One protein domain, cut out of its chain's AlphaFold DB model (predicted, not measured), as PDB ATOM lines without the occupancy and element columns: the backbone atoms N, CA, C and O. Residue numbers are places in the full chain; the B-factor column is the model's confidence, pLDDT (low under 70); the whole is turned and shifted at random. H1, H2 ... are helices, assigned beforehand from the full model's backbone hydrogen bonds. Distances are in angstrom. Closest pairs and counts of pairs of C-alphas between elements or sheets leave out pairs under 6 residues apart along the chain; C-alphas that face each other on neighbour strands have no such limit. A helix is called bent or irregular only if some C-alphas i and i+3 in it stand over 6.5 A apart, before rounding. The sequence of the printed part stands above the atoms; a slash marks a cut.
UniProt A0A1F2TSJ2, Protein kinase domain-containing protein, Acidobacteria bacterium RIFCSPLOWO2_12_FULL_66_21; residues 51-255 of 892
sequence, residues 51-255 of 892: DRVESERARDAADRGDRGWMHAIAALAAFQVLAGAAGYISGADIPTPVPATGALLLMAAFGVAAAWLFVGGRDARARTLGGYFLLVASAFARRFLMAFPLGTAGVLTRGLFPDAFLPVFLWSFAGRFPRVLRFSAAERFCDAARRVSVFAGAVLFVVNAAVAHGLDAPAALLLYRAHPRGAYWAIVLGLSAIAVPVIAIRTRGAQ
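What this domain is: This is residues 51 to 255 of the 892 residues of the protein "Protein kinase domain-containing protein" of Acidobacteria bacterium RIFCSPLOWO2_12_FULL_66_21 (UniProt A0A1F2TSJ2). A lengthwise bundle of seven helices and arms is built round H5: H1b, H3 and H2 lie to one side of it, and H6, H8 and H9 to the other, with H8 and H9 following end to end. The first arm, H1a, bends away from the bundle and touches no helix, while the short H4 and H7 lie near one end. The printed part has 205 residues with nine named helices, H1 to H9 in chain order, and no named strand; the class is all helix. The whole is compact, with a radius of gyration of the C-alphas of 18.2 A and spans of 57 by 40 by 29 A.

How they stand to each other: H1, residues 51 to 89, was assigned as one helix by its hydrogen bonds but is bent, with C-alphas 65 and 68 6.9 A apart; its arms H1a, residues 51 to 65, and H1b, residues 68 to 89, stand at a steep tilt of 52 degrees. H2, residues 100 to 120, and H3, residues 124 to 145, form a helical hairpin at a shallow tilt of 26 degrees, their closest C-alphas being those of Ala 114 and Gly 130, 4.1 A apart. H3 has a kink of 36 degrees near residue 139 and is only just irregular, with C-alphas 140 and 143 6.6 A apart. H1b touches H3 at a steep tilt of 39 degrees, the same way; the closest C-alphas, of Gly 84 and Leu 145, are 4.3 A apart. H4, residues 153 to 157, touches no helix. H5, residues 162 to 176, is the hub, touching five helices, and is irregular, with C-alphas 164 and 167 7.6 A apart. It touches H3 at a shallow tilt of 18 degrees, opposite ways, closest at the C-alphas of Leu 135 and Asp 163, 5.2 A. H5 and H6, residues 185 to 212, form a helical hairpin at 8 degrees, closest at the C-alphas of Ala 164 and Gly 201, 4.7 A. H7, residues 218 to 222, touches H6, with the C-alphas of Val 207 and Ala 220 closest at 6.0 A. H8, residues 232 to 241, touches H5, closest at the C-alphas of Pro 167 and Ser 240, 4.9 A. H9, residues 243 to 253, touches H5 at residues 170 to 174 alone, closest at the C-alphas of Ala 174 and Ile 247, 5.7 A. Every O i to N i+4 pair is within hydrogen-bond range in H1a, H1b, H2, H4, H6, H7 and H8, against 16 of 18 in H3, 7 of 11 in H5 and 5 of 7 in H9.

Where its parts are: H1a begins at C-alpha 51 (148.721, 223.436, 62.673) and H9 ends at C-alpha 253 (142.429, 213.234, 50.098). First to last C-alpha, H1b measures 32.0 A, H2 30.0 A, H3 29.8 A and H6 40.4 A.

The domain as a whole: The C-alphas farthest apart, of Asp 51 and Asp 93, are 59.3 A apart. The printed part has no cut, and no link is long. Mean pLDDT of the printed part is 78.4; 52 residues are under 70, among them 51 to 66, 90 to 100 and 146 to 157.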
ATOM      1  N   ASP A  51     148.940 224.629  61.837       48.75
ATOM      2  CA  ASP A  51     148.721 223.436  62.673       48.75
ATOM      3  C   ASP A  51     149.509 222.183  62.220       48.75
ATOM      4  O   ASP A  51     149.692 221.221  62.977       48.75
ATOM      5  N   ARG A  52     149.986 222.152  60.967       45.53
ATOM      6  CA  ARG A  52     150.678 220.987  60.383       45.53
ATOM      7  C   ARG A  52     152.129 220.847  60.860       45.53
ATOM      8  O   ARG A  52     152.587 219.731  61.086       45.53
ATOM      9  N   VAL A  53     152.846 221.956  61.056       45.25
ATOM     10  CA  VAL A  53     154.270 221.935  61.455       45.25
ATOM     11  C   VAL A  53     154.432 221.467  62.904       45.25
ATOM     12  O   VAL A  53     155.375 220.750  63.240       45.25
ATOM     13  N   GLU A  54     153.495 221.848  63.766       46.53
ATOM     14  CA  GLU A  54     153.504 221.497  65.186       46.53
ATOM     15  C   GLU A  54     153.099 220.028  65.411       46.53
ATOM     16  O   GLU A  54     153.709 219.320  66.215       46.53
ATOM     17  N   SER A  55     152.158 219.518  64.609       49.44
ATOM     18  CA  SER A  55     151.720 218.117  64.649       49.44
ATOM     19  C   SER A  55     152.702 217.132  63.995       49.44
ATOM     20  O   SER A  55     152.876 216.030  64.520       49.44
ATOM     21  N   GLU A  56     153.401 217.504  62.915       50.56
ATOM     22  CA  GLU A  56     154.490 216.690  62.340       50.56
ATOM     23  C   GLU A  56     155.665 216.560  63.326       50.56
ATOM     24  O   GLU A  56     156.150 215.455  63.565       50.56
ATOM     25  N   ARG A  57     156.041 217.648  64.015       51.62
ATOM     26  CA  ARG A  57     157.051 217.603  65.090       51.62
ATOM     27  C   ARG A  57     156.622 216.729  66.273       51.62
ATOM     28  O   ARG A  57     157.455 215.995  66.810       51.62
ATOM     29  N   ALA A  58     155.348 216.782  66.668       56.09
ATOM     30  CA  ALA A  58     154.796 215.940  67.730       56.09
ATOM     31  C   ALA A  58     154.761 214.450  67.338       56.09
ATOM     32  O   ALA A  58     155.076 213.587  68.161       56.09
ATOM     33  N   ARG A  59     154.452 214.133  66.074       58.56
ATOM     34  CA  ARG A  59     154.518 212.763  65.537       58.56
ATOM     35  C   ARG A  59     155.941 212.238  65.460       58.56
ATOM     36  O   ARG A  59     156.191 211.135  65.931       58.56
ATOM     37  N   ASP A  60     156.879 213.038  64.962       55.78
ATOM     38  CA  ASP A  60     158.293 212.665  64.934       55.78
ATOM     39  C   ASP A  60     158.850 212.431  66.345       55.78
ATOM     40  O   ASP A  60     159.720 211.579  66.538       55.78
ATOM     41  N   ALA A  61     158.350 213.162  67.349       58.31
ATOM     42  CA  ALA A  61     158.684 212.946  68.755       58.31
ATOM     43  C   ALA A  61     158.100 211.635  69.307       58.31
ATOM     44  O   ALA A  61     158.839 210.866  69.924       58.31
ATOM     45  N   ALA A  62     156.826 211.333  69.034       59.75
ATOM     46  CA  ALA A  62     156.210 210.055  69.402       59.75
ATOM     47  C   ALA A  62     156.915 208.861  68.722       59.75
ATOM     48  O   ALA A  62     157.227 207.861  69.365       59.75
ATOM     49  N   ASP A  63     157.278 209.007  67.447       60.50
ATOM     50  CA  ASP A  63     158.028 208.010  66.679       60.50
ATOM     51  C   ASP A  63     159.464 207.814  67.174       60.50
ATOM     52  O   ASP A  63     160.056 206.756  66.960       60.50
ATOM     53  N   ARG A  64     160.083 208.826  67.791       62.88
ATOM     54  CA  ARG A  64     161.384 208.659  68.459       62.88
ATOM     55  C   ARG A  64     161.253 207.784  69.707       62.88
ATOM     56  O   ARG A  64     162.118 206.938  69.908       62.88
ATOM     57  N   GLY A  65     160.172 207.936  70.476       64.12
ATOM     58  CA  GLY A  65     159.898 207.124  71.667       64.12
ATOM     59  C   GLY A  65     159.586 205.656  71.353       64.12
ATOM     60  O   GLY A  65     160.105 204.759  72.012       64.12
ATOM     61  N   ASP A  66     158.813 205.394  70.295       67.75
ATOM     62  CA  ASP A  66     158.376 204.032  69.947       67.75
ATOM     63  C   ASP A  66     159.420 203.199  69.186       67.75
ATOM     64  O   ASP A  66     159.316 201.973  69.093       67.75
ATOM     65  N   ARG A  67     160.463 203.839  68.647       71.81
ATOM     66  CA  ARG A  67     161.475 203.152  67.838       71.81
ATOM     67  C   ARG A  67     162.174 202.031  68.605       71.81
ATOM     68  O   ARG A  67     162.301 200.945  68.051       71.81
ATOM     69  N   GLY A  68     162.614 202.249  69.842       80.06
ATOM     70  CA  GLY A  68     163.468 201.285  70.553       80.06
ATOM     71  C   GLY A  68     162.850 199.887  70.678       80.06
ATOM     72  O   GLY A  68     163.453 198.893  70.274       80.06
ATOM     73  N   TRP A  69     161.611 199.809  71.163       85.75
ATOM     74  CA  TRP A  69     160.941 198.530  71.402       85.75
ATOM     75  C   TRP A  69     160.434 197.876  70.106       85.75
ATOM     76  O   TRP A  69     160.497 196.655  69.972       85.75
ATOM     77  N   MET A  70     160.001 198.660  69.109       87.50
ATOM     78  CA  MET A  70     159.592 198.114  67.808       87.50
ATOM     79  C   MET A  70     160.761 197.435  67.081       87.50
ATOM     80  O   MET A  70     160.563 196.394  66.453       87.50
ATOM     81  N   HIS A  71     161.983 197.975  67.198       88.00
ATOM     82  CA  HIS A  71     163.184 197.315  66.670       88.00
ATOM     83  C   HIS A  71     163.479 196.006  67.411       88.00
ATOM     84  O   HIS A  71     163.845 195.031  66.764       88.00
ATOM     85  N   ALA A  72     163.266 195.947  68.730       89.75
ATOM     86  CA  ALA A  72     163.437 194.713  69.498       89.75
ATOM     87  C   ALA A  72     162.448 193.613  69.060       89.75
ATOM     88  O   ALA A  72     162.851 192.470  68.851       89.75
ATOM     89  N   ILE A  73     161.175 193.960  68.833       92.25
ATOM     90  CA  ILE A  73     160.166 193.023  68.307       92.25
ATOM     91  C   ILE A  73     160.518 192.557  66.886       92.25
ATOM     92  O   ILE A  73     160.417 191.366  66.586       92.25
ATOM     93  N   ALA A  74     160.971 193.464  66.017       90.31
ATOM     94  CA  ALA A  74     161.416 193.109  64.670       90.31
ATOM     95  C   ALA A  74     162.675 192.222  64.689       90.31
ATOM     96  O   ALA A  74     162.753 191.261  63.929       90.31
ATOM     97  N   ALA A  75     163.635 192.487  65.579       90.19
ATOM     98  CA  ALA A  75     164.831 191.664  65.749       90.19
ATOM     99  C   ALA A  75     164.485 190.247  66.231       90.19
ATOM    100  O   ALA A  75     165.006 189.270  65.694       90.19
ATOM    101  N   LEU A  76     163.544 190.123  67.174       90.38
ATOM    102  CA  LEU A  76     163.011 188.829  67.604       90.38
ATOM    103  C   LEU A  76     162.347 188.077  66.439       90.38
ATOM    104  O   LEU A  76     162.583 186.881  66.270       90.38
ATOM    105  N   ALA A  77     161.562 188.767  65.607       91.62
ATOM    106  CA  ALA A  77     160.950 188.180  64.416       91.62
ATOM    107  C   ALA A  77     162.000 187.727  63.379       91.62
ATOM    108  O   ALA A  77     161.904 186.620  62.853       91.62
ATOM    109  N   ALA A  78     163.040 188.530  63.125       89.69
ATOM    110  CA  ALA A  78     164.151 188.150  62.247       89.69
ATOM    111  C   ALA A  78     164.883 186.905  62.757       89.69
ATOM    112  O   ALA A  78     165.116 185.973  61.988       89.69
ATOM    113  N   PHE A  79     165.191 186.860  64.056       88.50
ATOM    114  CA  PHE A  79     165.796 185.690  64.684       88.50
ATOM    115  C   PHE A  79     164.924 184.443  64.492       88.50
ATOM    116  O   PHE A  79     165.427 183.402  64.076       88.50
ATOM    117  N   GLN A  80     163.610 184.560  64.711       87.81
ATOM    118  CA  GLN A  80     162.667 183.459  64.509       87.81
ATOM    119  C   GLN A  80     162.627 182.966  63.052       87.81
ATOM    120  O   GLN A  80     162.592 181.757  62.817       87.81
ATOM    121  N   VAL A  81     162.672 183.870  62.069       88.88
ATOM    122  CA  VAL A  81     162.719 183.511  60.640       88.88
ATOM    123  C   VAL A  81     164.017 182.785  60.282       88.88
ATOM    124  O   VAL A  81     163.967 181.740  59.634       88.88
ATOM    125  N   LEU A  82     165.167 183.295  60.732       85.69
ATOM    126  CA  LEU A  82     166.477 182.691  60.463       85.69
ATOM    127  C   LEU A  82     166.621 181.316  61.127       85.69
ATOM    128  O   LEU A  82     167.028 180.357  60.475       85.69
ATOM    129  N   ALA A  83     166.229 181.197  62.397       81.44
ATOM    130  CA  ALA A  83     166.245 179.929  63.120       81.44
ATOM    131  C   ALA A  83     165.253 178.914  62.525       81.44
ATOM    132  O   ALA A  83     165.559 177.728  62.446       81.44
ATOM    133  N   GLY A  84     164.090 179.369  62.044       81.00
ATOM    134  CA  GLY A  84     163.146 178.522  61.315       81.00
ATOM    135  C   GLY A  84     163.725 178.000  59.995       81.00
ATOM    136  O   GLY A  84     163.624 176.811  59.709       81.00
ATOM    137  N   ALA A  85     164.392 178.855  59.215       81.50
ATOM    138  CA  ALA A  85     165.078 178.432  57.994       81.50
ATOM    139  C   ALA A  85     166.192 177.408  58.285       81.50
ATOM    140  O   ALA A  85     166.271 176.383  57.609       81.50
ATOM    141  N   ALA A  86     166.998 177.639  59.328       77.12
ATOM    142  CA  ALA A  86     168.038 176.707  59.764       77.12
ATOM    143  C   ALA A  86     167.462 175.357  60.233       77.12
ATOM    144  O   ALA A  86     167.996 174.306  59.878       77.12
ATOM    145  N   GLY A  87     166.342 175.371  60.967       74.12
ATOM    146  CA  GLY A  87     165.611 174.170  61.382       74.12
ATOM    147  C   GLY A  87     165.123 173.323  60.210       74.12
ATOM    148  O   GLY A  87     165.266 172.104  60.235       74.12
ATOM    149  N   TYR A  88     164.623 173.963  59.151       74.62
ATOM    150  CA  TYR A  88     164.234 173.269  57.922       74.62
ATOM    151  C   TYR A  88     165.437 172.655  57.186       74.62
ATOM    152  O   TYR A  88     165.378 171.499  56.774       74.62
ATOM    153  N   ILE A  89     166.538 173.404  57.049       75.25
ATOM    154  CA  ILE A  89     167.765 172.937  56.375       75.25
ATOM    155  C   ILE A  89     168.399 171.754  57.120       75.25
ATOM    156  O   ILE A  89     168.956 170.859  56.490       75.25
ATOM    157  N   SER A  90     168.281 171.723  58.448       69.25
ATOM    158  CA  SER A  90     168.878 170.687  59.301       69.25
ATOM    159  C   SER A  90     168.133 169.342  59.270       69.25
ATOM    160  O   SER A  90     168.523 168.424  59.984       69.25
ATOM    161  N   GLY A  91     167.072 169.201  58.462       59.53
ATOM    162  CA  GLY A  91     166.415 167.914  58.208       59.53
ATOM    163  C   GLY A  91     165.598 167.357  59.376       59.53
ATOM    164  O   GLY A  91     165.338 166.159  59.416       59.53
ATOM    165  N   ALA A  92     165.197 168.193  60.333       58.06
ATOM    166  CA  ALA A  92     164.413 167.735  61.469       58.06
ATOM    167  C   ALA A  92     162.997 167.307  61.031       58.06
ATOM    168  O   ALA A  92     162.310 168.053  60.331       58.06
ATOM    169  N   ASP A  93     162.572 166.105  61.435       52.84
ATOM    170  CA  ASP A  93     161.274 165.523  61.078       52.84
ATOM    171  C   ASP A  93     160.116 166.431  61.523       52.84
ATOM    172  O   ASP A  93     159.942 166.714  62.709       52.84
ATOM    173  N   ILE A  94     159.300 166.893  60.566       56.66
ATOM    174  CA  ILE A  94     158.148 167.770  60.828       56.66
ATOM    175  C   ILE A  94     156.857 166.951  60.690       56.66
ATOM    176  O   ILE A  94     156.378 166.746  59.570       56.66
ATOM    177  N   PRO A  95     156.230 166.513  61.794       51.56
ATOM    178  CA  PRO A  95     155.015 165.711  61.735       51.56
ATOM    179  C   PRO A  95     153.789 166.612  61.506       51.56
ATOM    180  O   PRO A  95     153.147 167.024  62.468       51.56
ATOM    181  N   THR A  96     153.436 166.965  60.257       48.56
ATOM    182  CA  THR A  96     152.164 167.683  59.988       48.56
ATOM    183  C   THR A  96     151.489 167.363  58.635       48.56
ATOM    184  O   THR A  96     152.174 167.067  57.659       48.56
ATOM    185  N   PRO A  97     150.141 167.479  58.549       44.50
ATOM    186  CA  PRO A  97     149.329 167.145  57.364       44.50
ATOM    187  C   PRO A  97     149.142 168.277  56.322       44.50
ATOM    188  O   PRO A  97     148.389 168.111  55.363       44.50
ATOM    189  N   VAL A  98     149.791 169.437  56.479       47.84
ATOM    190  CA  VAL A  98     149.803 170.536  55.483       47.84
ATOM    191  C   VAL A  98     151.130 170.474  54.718       47.84
ATOM    192  O   VAL A  98     152.143 170.223  55.366       47.84
ATOM    193  N   PRO A  99     151.201 170.732  53.393       58.66
ATOM    194  CA  PRO A  99     152.477 170.690  52.679       58.66
ATOM    195  C   PRO A  99     153.470 171.679  53.308       58.66
ATOM    196  O   PRO A  99     153.297 172.894  53.183       58.66
ATOM    197  N   ALA A 100     154.503 171.170  53.991       64.69
ATOM    198  CA  ALA A 100     155.565 171.968  54.616       64.69
ATOM    199  C   ALA A 100     156.172 172.985  53.629       64.69
ATOM    200  O   ALA A 100     156.530 174.104  53.999       64.69
ATOM    201  N   THR A 101     156.159 172.627  52.347       70.19
ATOM    202  CA  THR A 101     156.558 173.432  51.196       70.19
ATOM    203  C   THR A 101     155.828 174.773  51.105       70.19
ATOM    204  O   THR A 101     156.464 175.791  50.859       70.19
ATOM    205  N   GLY A 102     154.511 174.829  51.335       73.81
ATOM    206  CA  GLY A 102     153.767 176.088  51.208       73.81
ATOM    207  C   GLY A 102     154.179 177.101  52.279       73.81
ATOM    208  O   GLY A 102     154.484 178.260  52.018       73.81
ATOM    209  N   ALA A 103     154.281 176.650  53.515       76.88
ATOM    210  CA  ALA A 103     154.702 177.519  54.599       76.88
ATOM    211  C   ALA A 103     156.121 178.054  54.468       76.88
ATOM    212  O   ALA A 103     156.374 179.198  54.834       76.88
ATOM    213  N   LEU A 104     157.020 177.218  53.951       81.25
ATOM    214  CA  LEU A 104     158.382 177.608  53.636       81.25
ATOM    215  C   LEU A 104     158.389 178.705  52.568       81.25
ATOM    216  O   LEU A 104     159.056 179.720  52.742       81.25
ATOM    217  N   LEU A 105     157.595 178.539  51.504       83.38
ATOM    218  CA  LEU A 105     157.467 179.534  50.440       83.38
ATOM    219  C   LEU A 105     156.897 180.860  50.958       83.38
ATOM    220  O   LEU A 105     157.406 181.914  50.592       83.38
ATOM    221  N   LEU A 106     155.892 180.836  51.841       85.06
ATOM    222  CA  LEU A 106     155.338 182.056  52.445       85.06
ATOM    223  C   LEU A 106     156.332 182.731  53.394       85.06
ATOM    224  O   LEU A 106     156.514 183.944  53.324       85.06
ATOM    225  N   MET A 107     157.013 181.955  54.241       89.00
ATOM    226  CA  MET A 107     158.088 182.461  55.096       89.00
ATOM    227  C   MET A 107     159.178 183.143  54.256       89.00
ATOM    228  O   MET A 107     159.570 184.268  54.565       89.00
ATOM    229  N   ALA A 108     159.626 182.497  53.175       86.06
ATOM    230  CA  ALA A 108     160.638 183.032  52.274       86.06
ATOM    231  C   ALA A 108     160.147 184.282  51.529       86.06
ATOM    232  O   ALA A 108     160.841 185.292  51.521       86.06
ATOM    233  N   ALA A 109     158.940 184.259  50.958       87.62
ATOM    234  CA  ALA A 109     158.388 185.386  50.206       87.62
ATOM    235  C   ALA A 109     158.256 186.648  51.072       87.62
ATOM    236  O   ALA A 109     158.740 187.715  50.695       87.62
ATOM    237  N   PHE A 110     157.655 186.529  52.260       91.44
ATOM    238  CA  PHE A 110     157.514 187.655  53.185       91.44
ATOM    239  C   PHE A 110     158.861 188.085  53.790       91.44
ATOM    240  O   PHE A 110     159.100 189.282  53.935       91.44
ATOM    241  N   GLY A 111     159.765 187.144  54.084       89.44
ATOM    242  CA  GLY A 111     161.105 187.447  54.598       89.44
ATOM    243  C   GLY A 111     161.982 188.196  53.589       89.44
ATOM    244  O   GLY A 111     162.592 189.207  53.934       89.44
ATOM    245  N   VAL A 112     161.998 187.757  52.325       87.75
ATOM    246  CA  VAL A 112     162.742 188.420  51.241       87.75
ATOM    247  C   VAL A 112     162.159 189.801  50.951       87.75
ATOM    248  O   VAL A 112     162.915 190.763  50.837       87.75
ATOM    249  N   ALA A 113     160.833 189.942  50.888       86.50
ATOM    250  CA  ALA A 113     160.208 191.250  50.698       86.50
ATOM    251  C   ALA A 113     160.482 192.211  51.867       86.50
ATOM    252  O   ALA A 113     160.707 193.398  51.639       86.50
ATOM    253  N   ALA A 114     160.513 191.711  53.110       88.81
ATOM    254  CA  ALA A 114     160.907 192.500  54.275       88.81
ATOM    255  C   ALA A 114     162.361 192.985  54.165       88.81
ATOM    256  O   ALA A 114     162.621 194.176  54.323       88.81
ATOM    257  N   ALA A 115     163.299 192.090  53.831       85.12
ATOM    258  CA  ALA A 115     164.702 192.447  53.607       85.12
ATOM    259  C   ALA A 115     164.848 193.481  52.480       85.12
ATOM    260  O   ALA A 115     165.569 194.468  52.625       85.12
ATOM    261  N   TRP A 116     164.099 193.306  51.391       84.06
ATOM    262  CA  TRP A 116     164.086 194.242  50.274       84.06
ATOM    263  C   TRP A 116     163.574 195.632  50.679       84.06
ATOM    264  O   TRP A 116     164.182 196.633  50.307       84.06
ATOM    265  N   LEU A 117     162.525 195.707  51.504       83.25
ATOM    266  CA  LEU A 117     162.003 196.960  52.063       83.25
ATOM    267  C   LEU A 117     162.998 197.663  52.995       83.25
ATOM    268  O   LEU A 117     163.071 198.893  52.980       83.25
ATOM    269  N   PHE A 118     163.776 196.911  53.776       82.50
ATOM    270  CA  PHE A 118     164.810 197.482  54.644       82.50
ATOM    271  C   PHE A 118     166.039 197.979  53.871       82.50
ATOM    272  O   PHE A 118     166.597 199.010  54.239       82.50
ATOM    273  N   VAL A 119     166.445 197.287  52.799       75.69
ATOM    274  CA  VAL A 119     167.589 197.679  51.954       75.69
ATOM    275  C   VAL A 119     167.224 198.821  50.998       75.69
ATOM    276  O   VAL A 119     168.018 199.735  50.793       75.69
ATOM    277  N   GLY A 120     166.027 198.778  50.410       57.78
ATOM    278  CA  GLY A 120     165.605 199.688  49.343       57.78
ATOM    279  C   GLY A 120     165.021 201.028  49.799       57.78
ATOM    280  O   GLY A 120     164.881 201.923  48.971       57.78
ATOM    281  N   GLY A 121     164.664 201.203  51.078       58.59
ATOM    282  CA  GLY A 121     163.893 202.366  51.531       58.59
ATOM    283  C   GLY A 121     164.512 203.129  52.702       58.59
ATOM    284  O   GLY A 121     164.493 202.657  53.836       58.59
ATOM    285  N   ARG A 122     164.939 204.382  52.471       57.81
ATOM    286  CA  ARG A 122     165.169 205.364  53.560       57.81
ATOM    287  C   ARG A 122     163.855 205.889  54.171       57.81
ATOM    288  O   ARG A 122     163.872 206.539  55.215       57.81
ATOM    289  N   ASP A 123     162.719 205.586  53.545       70.19
ATOM    290  CA  ASP A 123     161.382 206.009  53.961       70.19
ATOM    291  C   ASP A 123     160.888 205.241  55.208       70.19
ATOM    292  O   ASP A 123     161.051 204.025  55.347       70.19
ATOM    293  N   ALA A 124     160.239 205.947  56.137       74.44
ATOM    294  CA  ALA A 124     159.570 205.349  57.290       74.44
ATOM    295  C   ALA A 124     158.443 204.376  56.889       74.44
ATOM    296  O   ALA A 124     158.242 203.372  57.574       74.44
ATOM    297  N   ARG A 125     157.752 204.622  55.765       81.31
ATOM    298  CA  ARG A 125     156.701 203.739  55.223       81.31
ATOM    299  C   ARG A 125     157.247 202.345  54.924       81.31
ATOM    300  O   ARG A 125     156.708 201.356  55.424       81.31
ATOM    301  N   ALA A 126     158.357 202.287  54.187       82.75
ATOM    302  CA  ALA A 126     159.029 201.045  53.822       82.75
ATOM    303  C   ALA A 126     159.470 200.258  55.063       82.75
ATOM    304  O   ALA A 126     159.214 199.062  55.148       82.75
ATOM    305  N   ARG A 127     160.016 200.936  56.082       84.25
ATOM    306  CA  ARG A 127     160.399 200.293  57.350       84.25
ATOM    307  C   ARG A 127     159.210 199.712  58.114       84.25
ATOM    308  O   ARG A 127     159.299 198.596  58.616       84.25
ATOM    309  N   THR A 128     158.088 200.434  58.190       87.81
ATOM    310  CA  THR A 128     156.882 199.926  58.873       87.81
ATOM    311  C   THR A 128     156.246 198.741  58.145       87.81
ATOM    312  O   THR A 128     155.866 197.769  58.796       87.81
ATOM    313  N   LEU A 129     156.198 198.771  56.807       90.00
ATOM    314  CA  LEU A 129     155.698 197.652  56.004       90.00
ATOM    315  C   LEU A 129     156.663 196.455  56.026       90.00
ATOM    316  O   LEU A 129     156.224 195.313  56.131       90.00
ATOM    317  N   GLY A 130     157.973 196.712  55.991       89.62
ATOM    318  CA  GLY A 130     159.008 195.685  56.105       89.62
ATOM    319  C   GLY A 130     158.940 194.973  57.453       89.62
ATOM    320  O   GLY A 130     158.959 193.747  57.501       89.62
ATOM    321  N   GLY A 131     158.742 195.726  58.540       91.62
ATOM    322  CA  GLY A 131     158.470 195.162  59.863       91.62
ATOM    323  C   GLY A 131     157.203 194.306  59.885       91.62
ATOM    324  O   GLY A 131     157.237 193.184  60.382       91.62
ATOM    325  N   TYR A 132     156.108 194.771  59.273       93.19
ATOM    326  CA  TYR A 132     154.885 193.975  59.136       93.19
ATOM    327  C   TYR A 132     155.141 192.640  58.408       93.19
ATOM    328  O   TYR A 132     154.770 191.587  58.924       93.19
ATOM    329  N   PHE A 133     155.833 192.645  57.262       93.50
ATOM    330  CA  PHE A 133     156.161 191.410  56.533       93.50
ATOM    331  C   PHE A 133     157.092 190.484  57.301       93.50
ATOM    332  O   PHE A 133     156.904 189.271  57.264       93.50
ATOM    333  N   LEU A 134     158.043 191.035  58.049       94.44
ATOM    334  CA  LEU A 134     158.926 190.244  58.891       94.44
ATOM    335  C   LEU A 134     158.153 189.508  59.997       94.44
ATOM    336  O   LEU A 134     158.394 188.326  60.236       94.44
ATOM    337  N   LEU A 135     157.178 190.169  60.629       94.38
ATOM    338  CA  LEU A 135     156.297 189.548  61.626       94.38
ATOM    339  C   LEU A 135     155.403 188.462  61.001       94.38
ATOM    340  O   LEU A 135     155.213 187.403  61.600       94.38
ATOM    341  N   VAL A 136     154.897 188.681  59.780       91.38
ATOM    342  CA  VAL A 136     154.152 187.654  59.030       91.38
ATOM    343  C   VAL A 136     155.050 186.447  58.741       91.38
ATOM    344  O   VAL A 136     154.659 185.313  59.020       91.38
ATOM    345  N   ALA A 137     156.272 186.669  58.249       91.06
ATOM    346  CA  ALA A 137     157.245 185.607  57.999       91.06
ATOM    347  C   ALA A 137     157.557 184.811  59.278       91.06
ATOM    348  O   ALA A 137     157.568 183.579  59.250       91.06
ATOM    349  N   SER A 138     157.716 185.497  60.414       91.00
ATOM    350  CA  SER A 138     157.930 184.900  61.740       91.00
ATOM    351  C   SER A 138     156.802 183.948  62.149       91.00
ATOM    352  O   SER A 138     157.054 182.851  62.655       91.00
ATOM    353  N   ALA A 139     155.546 184.317  61.874       89.00
ATOM    354  CA  ALA A 139     154.392 183.468  62.168       89.00
ATOM    355  C   ALA A 139     154.427 182.140  61.388       89.00
ATOM    356  O   ALA A 139     154.015 181.106  61.930       89.00
ATOM    357  N   PHE A 140     154.940 182.154  60.149       86.81
ATOM    358  CA  PHE A 140     155.133 180.960  59.319       86.81
ATOM    359  C   PHE A 140     156.375 180.152  59.714       86.81
ATOM    360  O   PHE A 140     156.301 178.919  59.713       86.81
ATOM    361  N   ALA A 141     157.461 180.831  60.105       85.31
ATOM    362  CA  ALA A 141     158.740 180.240  60.505       85.31
ATOM    363  C   ALA A 141     158.641 179.334  61.735       85.31
ATOM    364  O   ALA A 141     159.376 178.356  61.873       85.31
ATOM    365  N   ARG A 142     157.684 179.623  62.620       80.06
ATOM    366  CA  ARG A 142     157.543 178.948  63.911       80.06
ATOM    367  C   ARG A 142     157.422 177.423  63.846       80.06
ATOM    368  O   ARG A 142     157.880 176.739  64.757       80.06
ATOM    369  N   ARG A 143     156.826 176.880  62.786       76.25
ATOM    370  CA  ARG A 143     156.704 175.421  62.616       76.25
ATOM    371  C   ARG A 143     158.060 174.730  62.440       76.25
ATOM    372  O   ARG A 143     158.204 173.582  62.823       76.25
ATOM    373  N   PHE A 144     159.030 175.443  61.872       76.62
ATOM    374  CA  PHE A 144     160.376 174.946  61.601       76.62
ATOM    375  C   PHE A 144     161.313 175.196  62.791       76.62
ATOM    376  O   PHE A 144     162.198 174.398  63.066       76.62
ATOM    377  N   LEU A 145     161.052 176.258  63.561       72.75
ATOM    378  CA  LEU A 145     161.727 176.557  64.830       72.75
ATOM    379  C   LEU A 145     161.619 175.425  65.858       72.75
ATOM    380  O   LEU A 145     162.577 175.175  66.577       72.75
ATOM    381  N   MET A 146     160.469 174.745  65.934       64.62
ATOM    382  CA  MET A 146     160.275 173.619  66.865       64.62
ATOM    383  C   MET A 146     161.167 172.414  66.545       64.62
ATOM    384  O   MET A 146     161.349 171.553  67.399       64.62
ATOM    385  N   ALA A 147     161.712 172.368  65.330       61.25
ATOM    386  CA  ALA A 147     162.549 171.294  64.824       61.25
ATOM    387  C   ALA A 147     164.058 171.599  65.003       61.25
ATOM    388  O   ALA A 147     164.896 170.715  64.864       61.25
ATOM    389  N   PHE A 148     164.422 172.843  65.347       63.28
ATOM    390  CA  PHE A 148     165.811 173.256  65.552       63.28
ATOM    391  C   PHE A 148     166.247 173.030  67.019       63.28
ATOM    392  O   PHE A 148     165.554 173.492  67.934       63.28
ATOM    393  N   PRO A 149     167.387 172.363  67.294       62.56
ATOM    394  CA  PRO A 149     167.846 172.077  68.653       62.56
ATOM    395  C   PRO A 149     168.426 173.336  69.323       62.56
ATOM    396  O   PRO A 149     169.634 173.519  69.423       62.56
ATOM    397  N   LEU A 150     167.554 174.217  69.818       63.00
ATOM    398  CA  LEU A 150     167.938 175.469  70.492       63.00
ATOM    399  C   LEU A 150     168.501 175.278  71.917       63.00
ATOM    400  O   LEU A 150     168.836 176.264  72.572       63.00
ATOM    401  N   GLY A 151     168.577 174.051  72.442       65.56
ATOM    402  CA  GLY A 151     169.038 173.795  73.813       65.56
ATOM    403  C   GLY A 151     168.276 174.631  74.858       65.56
ATOM    404  O   GLY A 151     167.048 174.734  74.814       65.56
ATOM    405  N   THR A 152     169.000 175.278  75.779       55.44
ATOM    406  CA  THR A 152     168.437 176.186  76.800       55.44
ATOM    407  C   THR A 152     167.791 177.446  76.206       55.44
ATOM    408  O   THR A 152     166.855 177.984  76.796       55.44
ATOM    409  N   ALA A 153     168.188 177.879  75.001       56.62
ATOM    410  CA  ALA A 153     167.564 179.007  74.303       56.62
ATOM    411  C   ALA A 153     166.153 178.680  73.775       56.62
ATOM    412  O   ALA A 153     165.357 179.587  73.533       56.62
ATOM    413  N   GLY A 154     165.786 177.396  73.678       60.91
ATOM    414  CA  GLY A 154     164.425 176.978  73.327       60.91
ATOM    415  C   GLY A 154     163.381 177.397  74.370       60.91
ATOM    416  O   GLY A 154     162.208 177.557  74.034       60.91
ATOM    417  N   VAL A 155     163.806 177.618  75.620       58.03
ATOM    418  CA  VAL A 155     162.977 178.192  76.692       58.03
ATOM    419  C   VAL A 155     162.706 179.676  76.430       58.03
ATOM    420  O   VAL A 155     161.588 180.121  76.648       58.03
ATOM    421  N   LEU A 156     163.678 180.413  75.878       56.62
ATOM    422  CA  LEU A 156     163.550 181.843  75.565       56.62
ATOM    423  C   LEU A 156     162.623 182.110  74.378       56.62
ATOM    424  O   LEU A 156     162.021 183.168  74.307       56.62
ATOM    425  N   THR A 157     162.485 181.176  73.437       63.66
ATOM    426  CA  THR A 157     161.589 181.338  72.276       63.66
ATOM    427  C   THR A 157     160.190 180.759  72.489       63.66
ATOM    428  O   THR A 157     159.292 180.984  71.673       63.66
ATOM    429  N   ARG A 158     159.983 179.984  73.561       70.62
ATOM    430  CA  ARG A 158     158.666 179.439  73.913       70.62
ATOM    431  C   ARG A 158     157.766 180.575  74.388       70.62
ATOM    432  O   ARG A 158     158.141 181.358  75.242       70.62
ATOM    433  N   GLY A 159     156.573 180.681  73.808       74.38
ATOM    434  CA  GLY A 159     155.600 181.701  74.218       74.38
ATOM    435  C   GLY A 159     155.809 183.101  73.633       74.38
ATOM    436  O   GLY A 159     154.873 183.893  73.671       74.38
ATOM    437  N   LEU A 160     156.973 183.410  73.044       87.62
ATOM    438  CA  LEU A 160     157.240 184.736  72.478       87.62
ATOM    439  C   LEU A 160     156.695 184.871  71.053       87.62
ATOM    440  O   LEU A 160     157.268 184.337  70.097       87.62
ATOM    441  N   PHE A 161     155.591 185.605  70.904       90.00
ATOM    442  CA  PHE A 161     154.865 185.751  69.638       90.00
ATOM    443  C   PHE A 161     154.940 187.189  69.125       90.00
ATOM    444  O   PHE A 161     154.061 187.994  69.434       90.00
ATOM    445  N   PRO A 162     155.987 187.547  68.349       91.62
ATOM    446  CA  PRO A 162     156.106 188.893  67.790       91.62
ATOM    447  C   PRO A 162     154.942 189.228  66.845       91.62
ATOM    448  O   PRO A 162     154.600 190.397  66.690       91.62
ATOM    449  N   ASP A 163     154.263 188.219  66.284       91.44
ATOM    450  CA  ASP A 163     153.047 188.374  65.483       91.44
ATOM    451  C   ASP A 163     151.868 189.004  66.250       91.44
ATOM    452  O   ASP A 163     150.964 189.552  65.618       91.44
ATOM    453  N   ALA A 164     151.906 189.047  67.589       93.62
ATOM    454  CA  ALA A 164     150.951 189.803  68.404       93.62
ATOM    455  C   ALA A 164     150.957 191.312  68.082       93.62
ATOM    456  O   ALA A 164     149.952 191.997  68.270       93.62
ATOM    457  N   PHE A 165     152.072 191.831  67.556       95.19
ATOM    458  CA  PHE A 165     152.247 193.239  67.199       95.19
ATOM    459  C   PHE A 165     151.974 193.542  65.719       95.19
ATOM    460  O   PHE A 165     152.138 194.693  65.305       95.19
ATOM    461  N   LEU A 166     151.509 192.572  64.917       93.25
ATOM    462  CA  LEU A 166     151.115 192.798  63.516       93.25
ATOM    463  C   LEU A 166     150.214 194.034  63.326       93.25
ATOM    464  O   LEU A 166     150.519 194.847  62.444       93.25
ATOM    465  N   PRO A 167     149.175 194.264  64.161       94.62
ATOM    466  CA  PRO A 167     148.312 195.427  63.995       94.62
ATOM    467  C   PRO A 167     149.060 196.743  64.234       94.62
ATOM    468  O   PRO A 167     148.772 197.734  63.570       94.62
ATOM    469  N   VAL A 168     150.069 196.776  65.114       93.12
ATOM    470  CA  VAL A 168     150.856 197.994  65.377       93.12
ATOM    471  C   VAL A 168     151.620 198.436  64.136       93.12
ATOM    472  O   VAL A 168     151.572 199.615  63.775       93.12
ATOM    473  N   PHE A 169     152.316 197.511  63.471       92.25
ATOM    474  CA  PHE A 169     153.073 197.821  62.258       92.25
ATOM    475  C   PHE A 169     152.139 198.210  61.108       92.25
ATOM    476  O   PHE A 169     152.426 199.170  60.390       92.25
ATOM    477  N   LEU A 170     150.984 197.547  60.989       91.00
ATOM    478  CA  LEU A 170     149.989 197.872  59.969       91.00
ATOM    479  C   LEU A 170     149.332 199.239  60.197       91.00
ATOM    480  O   LEU A 170     149.217 200.006  59.249       91.00
ATOM    481  N   TRP A 171     148.960 199.596  61.431       92.12
ATOM    482  CA  TRP A 171     148.416 200.923  61.754       92.12
ATOM    483  C   TRP A 171     149.462 202.032  61.631       92.12
ATOM    484  O   TRP A 171     149.154 203.134  61.179       92.12
ATOM    485  N   SER A 172     150.720 201.727  61.954       89.06
ATOM    486  CA  SER A 172     151.854 202.626  61.714       89.06
ATOM    487  C   SER A 172     152.054 202.889  60.218       89.06
ATOM    488  O   SER A 172     152.296 204.028  59.816       89.06
ATOM    489  N   PHE A 173     151.908 201.860  59.384       88.88
ATOM    490  CA  PHE A 173     151.914 202.002  57.932       88.88
ATOM    491  C   PHE A 173     150.680 202.778  57.437       88.88
ATOM    492  O   PHE A 173     150.818 203.759  56.709       88.88
ATOM    493  N   ALA A 174     149.483 202.416  57.907       87.62
ATOM    494  CA  ALA A 174     148.206 203.030  57.544       87.62
ATOM    495  C   ALA A 174     148.089 204.504  57.942       87.62
ATOM    496  O   ALA A 174     147.301 205.225  57.342       87.62
ATOM    497  N   GLY A 175     148.846 204.967  58.944       82.81
ATOM    498  CA  GLY A 175     148.966 206.386  59.294       82.81
ATOM    499  C   GLY A 175     149.817 207.182  58.298       82.81
ATOM    500  O   GLY A 175     149.563 208.362  58.065       82.81
ATOM    501  N   ARG A 176     150.766 206.527  57.619       80.56
ATOM    502  CA  ARG A 176     151.720 207.161  56.691       80.56
ATOM    503  C   ARG A 176     151.388 206.951  55.210       80.56
ATOM    504  O   ARG A 176     151.931 207.657  54.368       80.56
ATOM    505  N   PHE A 177     150.512 205.999  54.893       81.12
ATOM    506  CA  PHE A 177     150.105 205.657  53.531       81.12
ATOM    507  C   PHE A 177     148.570 205.668  53.391       81.12
ATOM    508  O   PHE A 177     147.894 205.041  54.213       81.12
ATOM    509  N   PRO A 178     147.994 206.342  52.374       72.50
ATOM    510  CA  PRO A 178     148.656 207.188  51.370       72.50
ATOM    511  C   PRO A 178     149.137 208.540  51.929       72.50
ATOM    512  O   PRO A 178     148.685 208.960  52.996       72.50
ATOM    513  N   ARG A 179     150.014 209.248  51.200       69.25
ATOM    514  CA  ARG A 179     150.301 210.670  51.491       69.25
ATOM    515  C   ARG A 179     149.061 211.518  51.174       69.25
ATOM    516  O   ARG A 179     148.507 211.444  50.078       69.25
ATOM    517  N   VAL A 180     148.611 212.312  52.145       63.25
ATOM    518  CA  VAL A 180     147.402 213.149  52.064       63.25
ATOM    519  C   VAL A 180     147.797 214.605  52.315       63.25
ATOM    520  O   VAL A 180     148.542 214.890  53.248       63.25
ATOM    521  N   LEU A 181     147.298 215.535  51.493       50.91
ATOM    522  CA  LEU A 181     147.690 216.955  51.540       50.91
ATOM    523  C   LEU A 181     147.064 217.737  52.714       50.91
ATOM    524  O   LEU A 181     147.524 218.830  53.041       50.91
ATOM    525  N   ARG A 182     146.020 217.195  53.359       51.56
ATOM    526  CA  ARG A 182     145.304 217.817  54.486       51.56
ATOM    527  C   ARG A 182     145.149 216.854  55.662       51.56
ATOM    528  O   ARG A 182     144.750 215.705  55.482       51.56
ATOM    529  N   PHE A 183     145.392 217.367  56.866       52.72
ATOM    530  CA  PHE A 183     145.157 216.650  58.119       52.72
ATOM    531  C   PHE A 183     143.667 216.298  58.254       52.72
ATOM    532  O   PHE A 183     142.802 217.148  58.038       52.72
ATOM    533  N   SER A 184     143.345 215.047  58.591       59.00
ATOM    534  CA  SER A 184     141.959 214.552  58.640       59.00
ATOM    535  C   SER A 184     141.665 213.773  59.924       59.00
ATOM    536  O   SER A 184     142.569 213.253  60.579       59.00
ATOM    537  N   ALA A 185     140.381 213.641  60.276       70.06
ATOM    538  CA  ALA A 185     139.928 212.814  61.401       70.06
ATOM    539  C   ALA A 185     140.415 211.352  61.311       70.06
ATOM    540  O   ALA A 185     140.622 210.708  62.338       70.06
ATOM    541  N   ALA A 186     140.664 210.857  60.093       71.75
ATOM    542  CA  ALA A 186     141.195 209.523  59.847       71.75
ATOM    543  C   ALA A 186     142.613 209.326  60.409       71.75
ATOM    544  O   ALA A 186     142.958 208.219  60.802       71.75
ATOM    545  N   GLU A 187     143.432 210.376  60.503       71.62
ATOM    546  CA  GLU A 187     144.781 210.226  61.057       71.62
ATOM    547  C   GLU A 187     144.779 210.116  62.580       71.62
ATOM    548  O   GLU A 187     145.467 209.263  63.133       71.62
ATOM    549  N   ARG A 188     143.936 210.908  63.259       78.81
ATOM    550  CA  ARG A 188     143.702 210.750  64.705       78.81
ATOM    551  C   ARG A 188     143.168 209.357  65.028       78.81
ATOM    552  O   ARG A 188     143.525 208.784  66.054       78.81
ATOM    553  N   PHE A 189     142.336 208.813  64.139       85.56
ATOM    554  CA  PHE A 189     141.854 207.443  64.244       85.56
ATOM    555  C   PHE A 189     142.990 206.421  64.101       85.56
ATOM    556  O   PHE A 189     143.098 205.541  64.950       85.56
ATOM    557  N   CYS A 190     143.878 206.559  63.106       86.81
ATOM    558  CA  CYS A 190     145.054 205.691  62.971       86.81
ATOM    559  C   CYS A 190     145.948 205.730  64.221       86.81
ATOM    560  O   CYS A 190     146.369 204.679  64.701       86.81
ATOM    561  N   ASP A 191     146.196 206.914  64.788       84.25
ATOM    562  CA  ASP A 191     147.011 207.074  65.999       84.25
ATOM    563  C   ASP A 191     146.347 206.435  67.235       84.25
ATOM    564  O   ASP A 191     147.008 205.781  68.048       84.25
ATOM    565  N   ALA A 192     145.024 206.568  67.376       87.62
ATOM    566  CA  ALA A 192     144.264 205.899  68.428       87.62
ATOM    567  C   ALA A 192     144.274 204.369  68.263       87.62
ATOM    568  O   ALA A 192     144.591 203.654  69.216       87.62
ATOM    569  N   ALA A 193     144.007 203.869  67.055       90.88
ATOM    570  CA  ALA A 193     144.012 202.442  66.740       90.88
ATOM    571  C   ALA A 193     145.402 201.811  66.931       90.88
ATOM    572  O   ALA A 193     145.514 200.687  67.427       90.88
ATOM    573  N   ARG A 194     146.474 202.557  66.632       91.75
ATOM    574  CA  ARG A 194     147.858 202.162  66.919       91.75
ATOM    575  C   ARG A 194     148.086 201.961  68.419       91.75
ATOM    576  O   ARG A 194     148.616 200.924  68.799       91.75
ATOM    577  N   ARG A 195     147.646 202.889  69.279       90.25
ATOM    578  CA  ARG A 195     147.777 202.758  70.749       90.25
ATOM    579  C   ARG A 195     146.998 201.568  71.309       90.25
ATOM    580  O   ARG A 195     147.544 200.809  72.104       90.25
ATOM    581  N   VAL A 196     145.763 201.365  70.844       93.56
ATOM    582  CA  VAL A 196     144.959 200.180  71.198       93.56
ATOM    583  C   VAL A 196     145.682 198.895  70.783       93.56
ATOM    584  O   VAL A 196     145.744 197.940  71.553       93.56
ATOM    585  N   SER A 197     146.294 198.894  69.598       94.44
ATOM    586  CA  SER A 197     147.067 197.759  69.087       94.44
ATOM    587  C   SER A 197     148.333 197.479  69.898       94.44
ATOM    588  O   SER A 197     148.678 196.315  70.080       94.44
ATOM    589  N   VAL A 198     149.019 198.510  70.408       93.38
ATOM    590  CA  VAL A 198     150.184 198.342  71.296       93.38
ATOM    591  C   VAL A 198     149.759 197.670  72.597       93.38
ATOM    592  O   VAL A 198     150.381 196.694  73.006       93.38
ATOM    593  N   PHE A 199     148.671 198.144  73.210       94.25
ATOM    594  CA  PHE A 199     148.134 197.553  74.433       94.25
ATOM    595  C   PHE A 199     147.711 196.092  74.222       94.25
ATOM    596  O   PHE A 199     148.160 195.207  74.948       94.25
ATOM    597  N   ALA A 200     146.910 195.820  73.187       93.62
ATOM    598  CA  ALA A 200     146.466 194.466  72.865       93.62
ATOM    599  C   ALA A 200     147.648 193.531  72.555       93.62
ATOM    600  O   ALA A 200     147.702 192.418  73.075       93.62
ATOM    601  N   GLY A 201     148.621 193.991  71.762       93.62
ATOM    602  CA  GLY A 201     149.827 193.231  71.434       93.62
ATOM    603  C   GLY A 201     150.664 192.898  72.669       93.62
ATOM    604  O   GLY A 201     151.076 191.751  72.825       93.62
ATOM    605  N   ALA A 202     150.849 193.852  73.588       94.31
ATOM    606  CA  ALA A 202     151.569 193.631  74.842       94.31
ATOM    607  C   ALA A 202     150.863 192.606  75.745       94.31
ATOM    608  O   ALA A 202     151.513 191.691  76.250       94.31
ATOM    609  N   VAL A 203     149.536 192.707  75.896       93.81
ATOM    610  CA  VAL A 203     148.740 191.735  76.667       93.81
ATOM    611  C   VAL A 203     148.866 190.338  76.062       93.81
ATOM    612  O   VAL A 203     149.183 189.388  76.775       93.81
ATOM    613  N   LEU A 204     148.675 190.203  74.746       93.81
ATOM    614  CA  LEU A 204     148.804 188.916  74.063       93.81
ATOM    615  C   LEU A 204     150.217 188.345  74.206       93.81
ATOM    616  O   LEU A 204     150.356 187.162  74.507       93.81
ATOM    617  N   PHE A 205     151.253 189.166  74.039       92.94
ATOM    618  CA  PHE A 205     152.649 188.749  74.164       92.94
ATOM    619  C   PHE A 205     152.973 188.232  75.574       92.94
ATOM    620  O   PHE A 205     153.503 187.132  75.715       92.94
ATOM    621  N   VAL A 206     152.596 188.978  76.620       92.06
ATOM    622  CA  VAL A 206     152.861 188.611  78.024       92.06
ATOM    623  C   VAL A 206     152.064 187.379  78.444       92.06
ATOM    624  O   VAL A 206     152.631 186.459  79.030       92.06
ATOM    625  N   VAL A 207     150.770 187.315  78.117       90.75
ATOM    626  CA  VAL A 207     149.920 186.166  78.470       90.75
ATOM    627  C   VAL A 207     150.427 184.891  77.804       90.75
ATOM    628  O   VAL A 207     150.493 183.845  78.441       90.75
ATOM    629  N   ASN A 208     150.838 184.965  76.538       90.50
ATOM    630  CA  ASN A 208     151.354 183.800  75.827       90.50
ATOM    631  C   ASN A 208     152.727 183.342  76.333       90.50
ATOM    632  O   ASN A 208     152.976 182.136  76.368       90.50
ATOM    633  N   ALA A 209     153.583 184.273  76.764       88.81
ATOM    634  CA  ALA A 209     154.812 183.940  77.472       88.81
ATOM    635  C   ALA A 209     154.498 183.234  78.802       88.81
ATOM    636  O   ALA A 209     155.014 182.150  79.059       88.81
ATOM    637  N   ALA A 210     153.581 183.778  79.607       88.19
ATOM    638  CA  ALA A 210     153.204 183.201  80.897       88.19
ATOM    639  C   ALA A 210     152.585 181.797  80.766       88.19
ATOM    640  O   ALA A 210     152.973 180.886  81.495       88.19
ATOM    641  N   VAL A 211     151.678 181.582  79.804       87.56
ATOM    642  CA  VAL A 211     151.081 180.258  79.531       87.56
ATOM    643  C   VAL A 211     152.146 179.253  79.090       87.56
ATOM    644  O   VAL A 211     152.142 178.110  79.542       87.56
ATOM    645  N   ALA A 212     153.116 179.670  78.269       83.94
ATOM    646  CA  ALA A 212     154.223 178.802  77.861       83.94
ATOM    647  C   ALA A 212     155.156 178.399  79.020       83.94
ATOM    648  O   ALA A 212     155.888 177.415  78.891       83.94
ATOM    649  N   HIS A 213     155.108 179.130  80.139       85.56
ATOM    650  CA  HIS A 213     155.851 178.861  81.370       85.56
ATOM    651  C   HIS A 213     154.970 178.343  82.521       85.56
ATOM    652  O   HIS A 213     155.406 178.352  83.669       85.56
ATOM    653  N   GLY A 214     153.765 177.842  82.223       83.50
ATOM    654  CA  GLY A 214     152.939 177.110  83.190       83.50
ATOM    655  C   GLY A 214     151.800 177.903  83.833       83.50
ATOM    656  O   GLY A 214     151.222 177.428  84.807       83.50
ATOM    657  N   LEU A 215     151.442 179.083  83.313       85.25
ATOM    658  CA  LEU A 215     150.208 179.762  83.723       85.25
ATOM    659  C   LEU A 215     148.979 178.997  83.203       85.25
ATOM    660  O   LEU A 215     148.691 179.026  82.006       85.25
ATOM    661  N   ASP A 216     148.229 178.383  84.116       83.81
ATOM    662  CA  ASP A 216     147.001 177.638  83.821       83.81
ATOM    663  C   ASP A 216     145.763 178.393  84.335       83.81
ATOM    664  O   ASP A 216     145.188 178.090  85.379       83.81
ATOM    665  N   ALA A 217     145.396 179.465  83.627       87.00
ATOM    666  CA  ALA A 217     144.203 180.256  83.916       87.00
ATOM    667  C   ALA A 217     143.235 180.203  82.720       87.00
ATOM    668  O   ALA A 217     143.662 180.487  81.597       87.00
ATOM    669  N   PRO A 218     141.924 179.944  82.917       83.56
ATOM    670  CA  PRO A 218     140.964 179.810  81.813       83.56
ATOM    671  C   PRO A 218     140.940 181.023  80.870       83.56
ATOM    672  O   PRO A 218     140.905 180.876  79.649       83.56
ATOM    673  N   ALA A 219     141.036 182.235  81.426       81.56
ATOM    674  CA  ALA A 219     141.112 183.472  80.649       81.56
ATOM    675  C   ALA A 219     142.434 183.607  79.865       81.56
ATOM    676  O   ALA A 219     142.439 184.115  78.745       81.56
ATOM    677  N   ALA A 220     143.550 183.120  80.418       84.50
ATOM    678  CA  ALA A 220     144.852 183.127  79.754       84.50
ATOM    679  C   ALA A 220     144.908 182.109  78.603       84.50
ATOM    680  O   ALA A 220     145.439 182.412  77.534       84.50
ATOM    681  N   LEU A 221     144.280 180.941  78.776       85.31
ATOM    682  CA  LEU A 221     144.147 179.917  77.737       85.31
ATOM    683  C   LEU A 221     143.297 180.392  76.553       85.31
ATOM    684  O   LEU A 221     143.625 180.085  75.409       85.31
ATOM    685  N   LEU A 222     142.263 181.209  76.787       87.38
ATOM    686  CA  LEU A 222     141.503 181.839  75.701       87.38
ATOM    687  C   LEU A 222     142.363 182.794  74.861       87.38
ATOM    688  O   LEU A 222     142.132 182.923  73.662       87.38
ATOM    689  N   LEU A 223     143.364 183.448  75.448       88.81
ATOM    690  CA  LEU A 223     144.292 184.329  74.731       88.81
ATOM    691  C   LEU A 223     145.522 183.588  74.184       88.81
ATOM    692  O   LEU A 223     146.349 184.194  73.498       88.81
ATOM    693  N   TYR A 224     145.646 182.285  74.446       89.44
ATOM    694  CA  TYR A 224     146.769 181.485  73.983       89.44
ATOM    695  C   TYR A 224     146.684 181.214  72.473       89.44
ATOM    696  O   TYR A 224     145.677 180.732  71.953       89.44
ATOM    697  N   ARG A 225     147.776 181.486  71.749       85.75
ATOM    698  CA  ARG A 225     147.864 181.431  70.279       85.75
ATOM    699  C   ARG A 225     147.524 180.063  69.692       85.75
ATOM    700  O   ARG A 225     147.036 180.006  68.568       85.75
ATOM    701  N   ALA A 226     147.823 178.978  70.407       82.06
ATOM    702  CA  ALA A 226     147.566 177.613  69.938       82.06
ATOM    703  C   ALA A 226     146.246 177.022  70.466       82.06
ATOM    704  O   ALA A 226     145.960 175.856  70.207       82.06
ATOM    705  N   HIS A 227     145.434 177.801  71.191       82.50
ATOM    706  CA  HIS A 227     144.149 177.323  71.684       82.50
ATOM    707  C   HIS A 227     143.143 177.171  70.520       82.50
ATOM    708  O   HIS A 227     142.916 178.142  69.793       82.50
ATOM    709  N   PRO A 228     142.483 176.007  70.340       73.56
ATOM    710  CA  PRO A 228     141.620 175.731  69.181       73.56
ATOM    711  C   PRO A 228     140.434 176.692  69.016       73.56
ATOM    712  O   PRO A 228     139.944 176.897  67.910       73.56
ATOM    713  N   ARG A 229     139.960 177.272  70.126       78.31
ATOM    714  CA  ARG A 229     138.891 178.288  70.178       78.31
ATOM    715  C   ARG A 229     139.382 179.619  70.763       78.31
ATOM    716  O   ARG A 229     138.618 180.334  71.398       78.31
ATOM    717  N   GLY A 230     140.685 179.884  70.669       81.25
ATOM    718  CA  GLY A 230     141.306 181.065  71.263       81.25
ATOM    719  C   GLY A 230     140.947 182.365  70.537       81.25
ATOM    720  O   GLY A 230     140.753 182.391  69.324       81.25
ATOM    721  N   ALA A 231     140.913 183.469  71.280       87.44
ATOM    722  CA  ALA A 231     140.659 184.814  70.779       87.44
ATOM    723  C   ALA A 231     141.907 185.491  70.177       87.44
ATOM    724  O   ALA A 231     141.772 186.541  69.553       87.44
ATOM    725  N   TYR A 232     143.107 184.904  70.311       90.19
ATOM    726  CA  TYR A 232     144.375 185.488  69.840       90.19
ATOM    727  C   TYR A 232     144.300 185.990  68.387       90.19
ATOM    728  O   TYR A 232     144.484 187.177  68.118       90.19
ATOM    729  N   TRP A 233     143.975 185.100  67.442       86.31
ATOM    730  CA  TRP A 233     143.906 185.461  66.023       86.31
ATOM    731  C   TRP A 233     142.703 186.343  65.702       86.31
ATOM    732  O   TRP A 233     142.814 187.197  64.829       86.31
ATOM    733  N   ALA A 234     141.588 186.197  66.420       86.62
ATOM    734  CA  ALA A 234     140.429 187.070  66.250       86.62
ATOM    735  C   ALA A 234     140.766 188.527  66.611       86.62
ATOM    736  O   ALA A 234     140.406 189.441  65.871       86.62
ATOM    737  N   ILE A 235     141.523 188.744  67.692       89.56
ATOM    738  CA  ILE A 235     141.989 190.071  68.117       89.56
ATOM    739  C   ILE A 235     143.002 190.630  67.109       89.56
ATOM    740  O   ILE A 235     142.828 191.745  66.616       89.56
ATOM    741  N   VAL A 236     144.035 189.854  66.758       89.19
ATOM    742  CA  VAL A 236     145.093 190.292  65.828       89.19
ATOM    743  C   VAL A 236     144.527 190.603  64.437       89.19
ATOM    744  O   VAL A 236     144.795 191.669  63.877       89.19
ATOM    745  N   LEU A 237     143.715 189.707  63.872       86.19
ATOM    746  CA  LEU A 237     143.124 189.900  62.547       86.19
ATOM    747  C   LEU A 237     142.026 190.962  62.567       86.19
ATOM    748  O   LEU A 237     141.968 191.758  61.637       86.19
ATOM    749  N   GLY A 238     141.205 191.033  63.620       86.25
ATOM    750  CA  GLY A 238     140.153 192.044  63.755       86.25
ATOM    751  C   GLY A 238     140.715 193.465  63.783       86.25
ATOM    752  O   GLY A 238     140.279 194.318  63.009       86.25
ATOM    753  N   LEU A 239     141.751 193.706  64.593       89.31
ATOM    754  CA  LEU A 239     142.437 195.003  64.634       89.31
ATOM    755  C   LEU A 239     143.142 195.336  63.311       89.31
ATOM    756  O   LEU A 239     143.200 196.506  62.931       89.31
ATOM    757  N   SER A 240     143.652 194.329  62.595       87.38
ATOM    758  CA  SER A 240     144.327 194.512  61.301       87.38
ATOM    759  C   SER A 240     143.347 194.761  60.148       87.38
ATOM    760  O   SER A 240     143.610 195.586  59.275       87.38
ATOM    761  N   ALA A 241     142.196 194.085  60.146       84.75
ATOM    762  CA  ALA A 241     141.197 194.159  59.082       84.75
ATOM    763  C   ALA A 241     140.603 195.565  58.942       84.75
ATOM    764  O   ALA A 241     140.307 195.992  57.830       84.75
ATOM    765  N   ILE A 242     140.489 196.310  60.047       86.62
ATOM    766  CA  ILE A 242     139.977 197.689  60.059       86.62
ATOM    767  C   ILE A 242     140.967 198.664  59.389       86.62
ATOM    768  O   ILE A 242     140.545 199.670  58.815       86.62
ATOM    769  N   ALA A 243     142.270 198.367  59.386       85.75
ATOM    770  CA  ALA A 243     143.278 199.247  58.791       85.75
ATOM    771  C   ALA A 243     143.121 199.379  57.269       85.75
ATOM    772  O   ALA A 243     143.302 200.463  56.717       85.75
ATOM    773  N   VAL A 244     142.727 198.302  56.584       82.25
ATOM    774  CA  VAL A 244     142.628 198.258  55.117       82.25
ATOM    775  C   VAL A 244     141.529 199.193  54.572       82.25
ATOM    776  O   VAL A 244     141.846 200.032  53.723       82.25
ATOM    777  N   PRO A 245     140.269 199.153  55.061       82.81
ATOM    778  CA  PRO A 245     139.249 200.133  54.694       82.81
ATOM    779  C   PRO A 245     139.645 201.570  55.036       82.81
ATOM    780  O   PRO A 245     139.327 202.481  54.278       82.81
ATOM    781  N   VAL A 246     140.364 201.796  56.140       83.88
ATOM    782  CA  VAL A 246     140.822 203.144  56.509       83.88
ATOM    783  C   VAL A 246     141.870 203.668  55.527       83.88
ATOM    784  O   VAL A 246     141.753 204.813  55.089       83.88
ATOM    785  N   ILE A 247     142.827 202.837  55.097       83.25
ATOM    786  CA  ILE A 247     143.768 203.178  54.014       83.25
ATOM    787  C   ILE A 247     142.989 203.555  52.743       83.25
ATOM    788  O   ILE A 247     143.284 204.576  52.119       83.25
ATOM    789  N   ALA A 248     141.949 202.788  52.394       80.75
ATOM    790  CA  ALA A 248     141.096 203.069  51.241       80.75
ATOM    791  C   ALA A 248     140.293 204.376  51.394       80.75
ATOM    792  O   ALA A 248     140.214 205.154  50.447       80.75
ATOM    793  N   ILE A 249     139.744 204.683  52.571       80.25
ATOM    794  CA  ILE A 249     139.010 205.935  52.831       80.25
ATOM    795  C   ILE A 249     139.942 207.150  52.729       80.25
ATOM    796  O   ILE A 249     139.566 208.168  52.139       80.25
ATOM    797  N   ARG A 250     141.178 207.035  53.236       79.19
ATOM    798  CA  ARG A 250     142.192 208.103  53.177       79.19
ATOM    799  C   ARG A 250     142.599 208.475  51.746       79.19
ATOM    800  O   ARG A 250     143.035 209.603  51.523       79.19
ATOM    801  N   THR A 251     142.374 207.603  50.756       72.38
ATOM    802  CA  THR A 251     142.647 207.909  49.335       72.38
ATOM    803  C   THR A 251     141.891 209.121  48.809       72.38
ATOM    804  O   THR A 251     142.388 209.802  47.913       72.38
ATOM    805  N   ARG A 252     140.718 209.441  49.377       69.50
ATOM    806  CA  ARG A 252     139.889 210.571  48.933       69.50
ATOM    807  C   ARG A 252     140.607 211.919  49.045       69.50
ATOM    808  O   ARG A 252     140.287 212.825  48.285       69.50
ATOM    809  N   GLY A 253     141.592 212.038  49.941       57.88
ATOM    810  CA  GLY A 253     142.429 213.234  50.098       57.88
ATOM    811  C   GLY A 253     143.856 213.107  49.544       57.88
ATOM    812  O   GLY A 253     144.646 214.037  49.698       57.88
ATOM    813  N   ALA A 254     144.210 211.970  48.936       62.41
ATOM    814  CA  ALA A 254     145.547 211.706  48.402       62.41
ATOM    815  C   ALA A 254     145.690 212.173  46.941       62.41
ATOM    816  O   ALA A 254     144.698 212.191  46.201       62.41
ATOM    817  N   GLN A 255     146.915 212.500  46.509       55.19
ATOM    818  CA  GLN A 255     147.253 212.759  45.097       55.19
ATOM    819  C   GLN A 255     146.996 211.505  44.236       55.19
ATOM    820  O   GLN A 255     147.022 210.383  44.746       55.19
TER     821      GLN A 255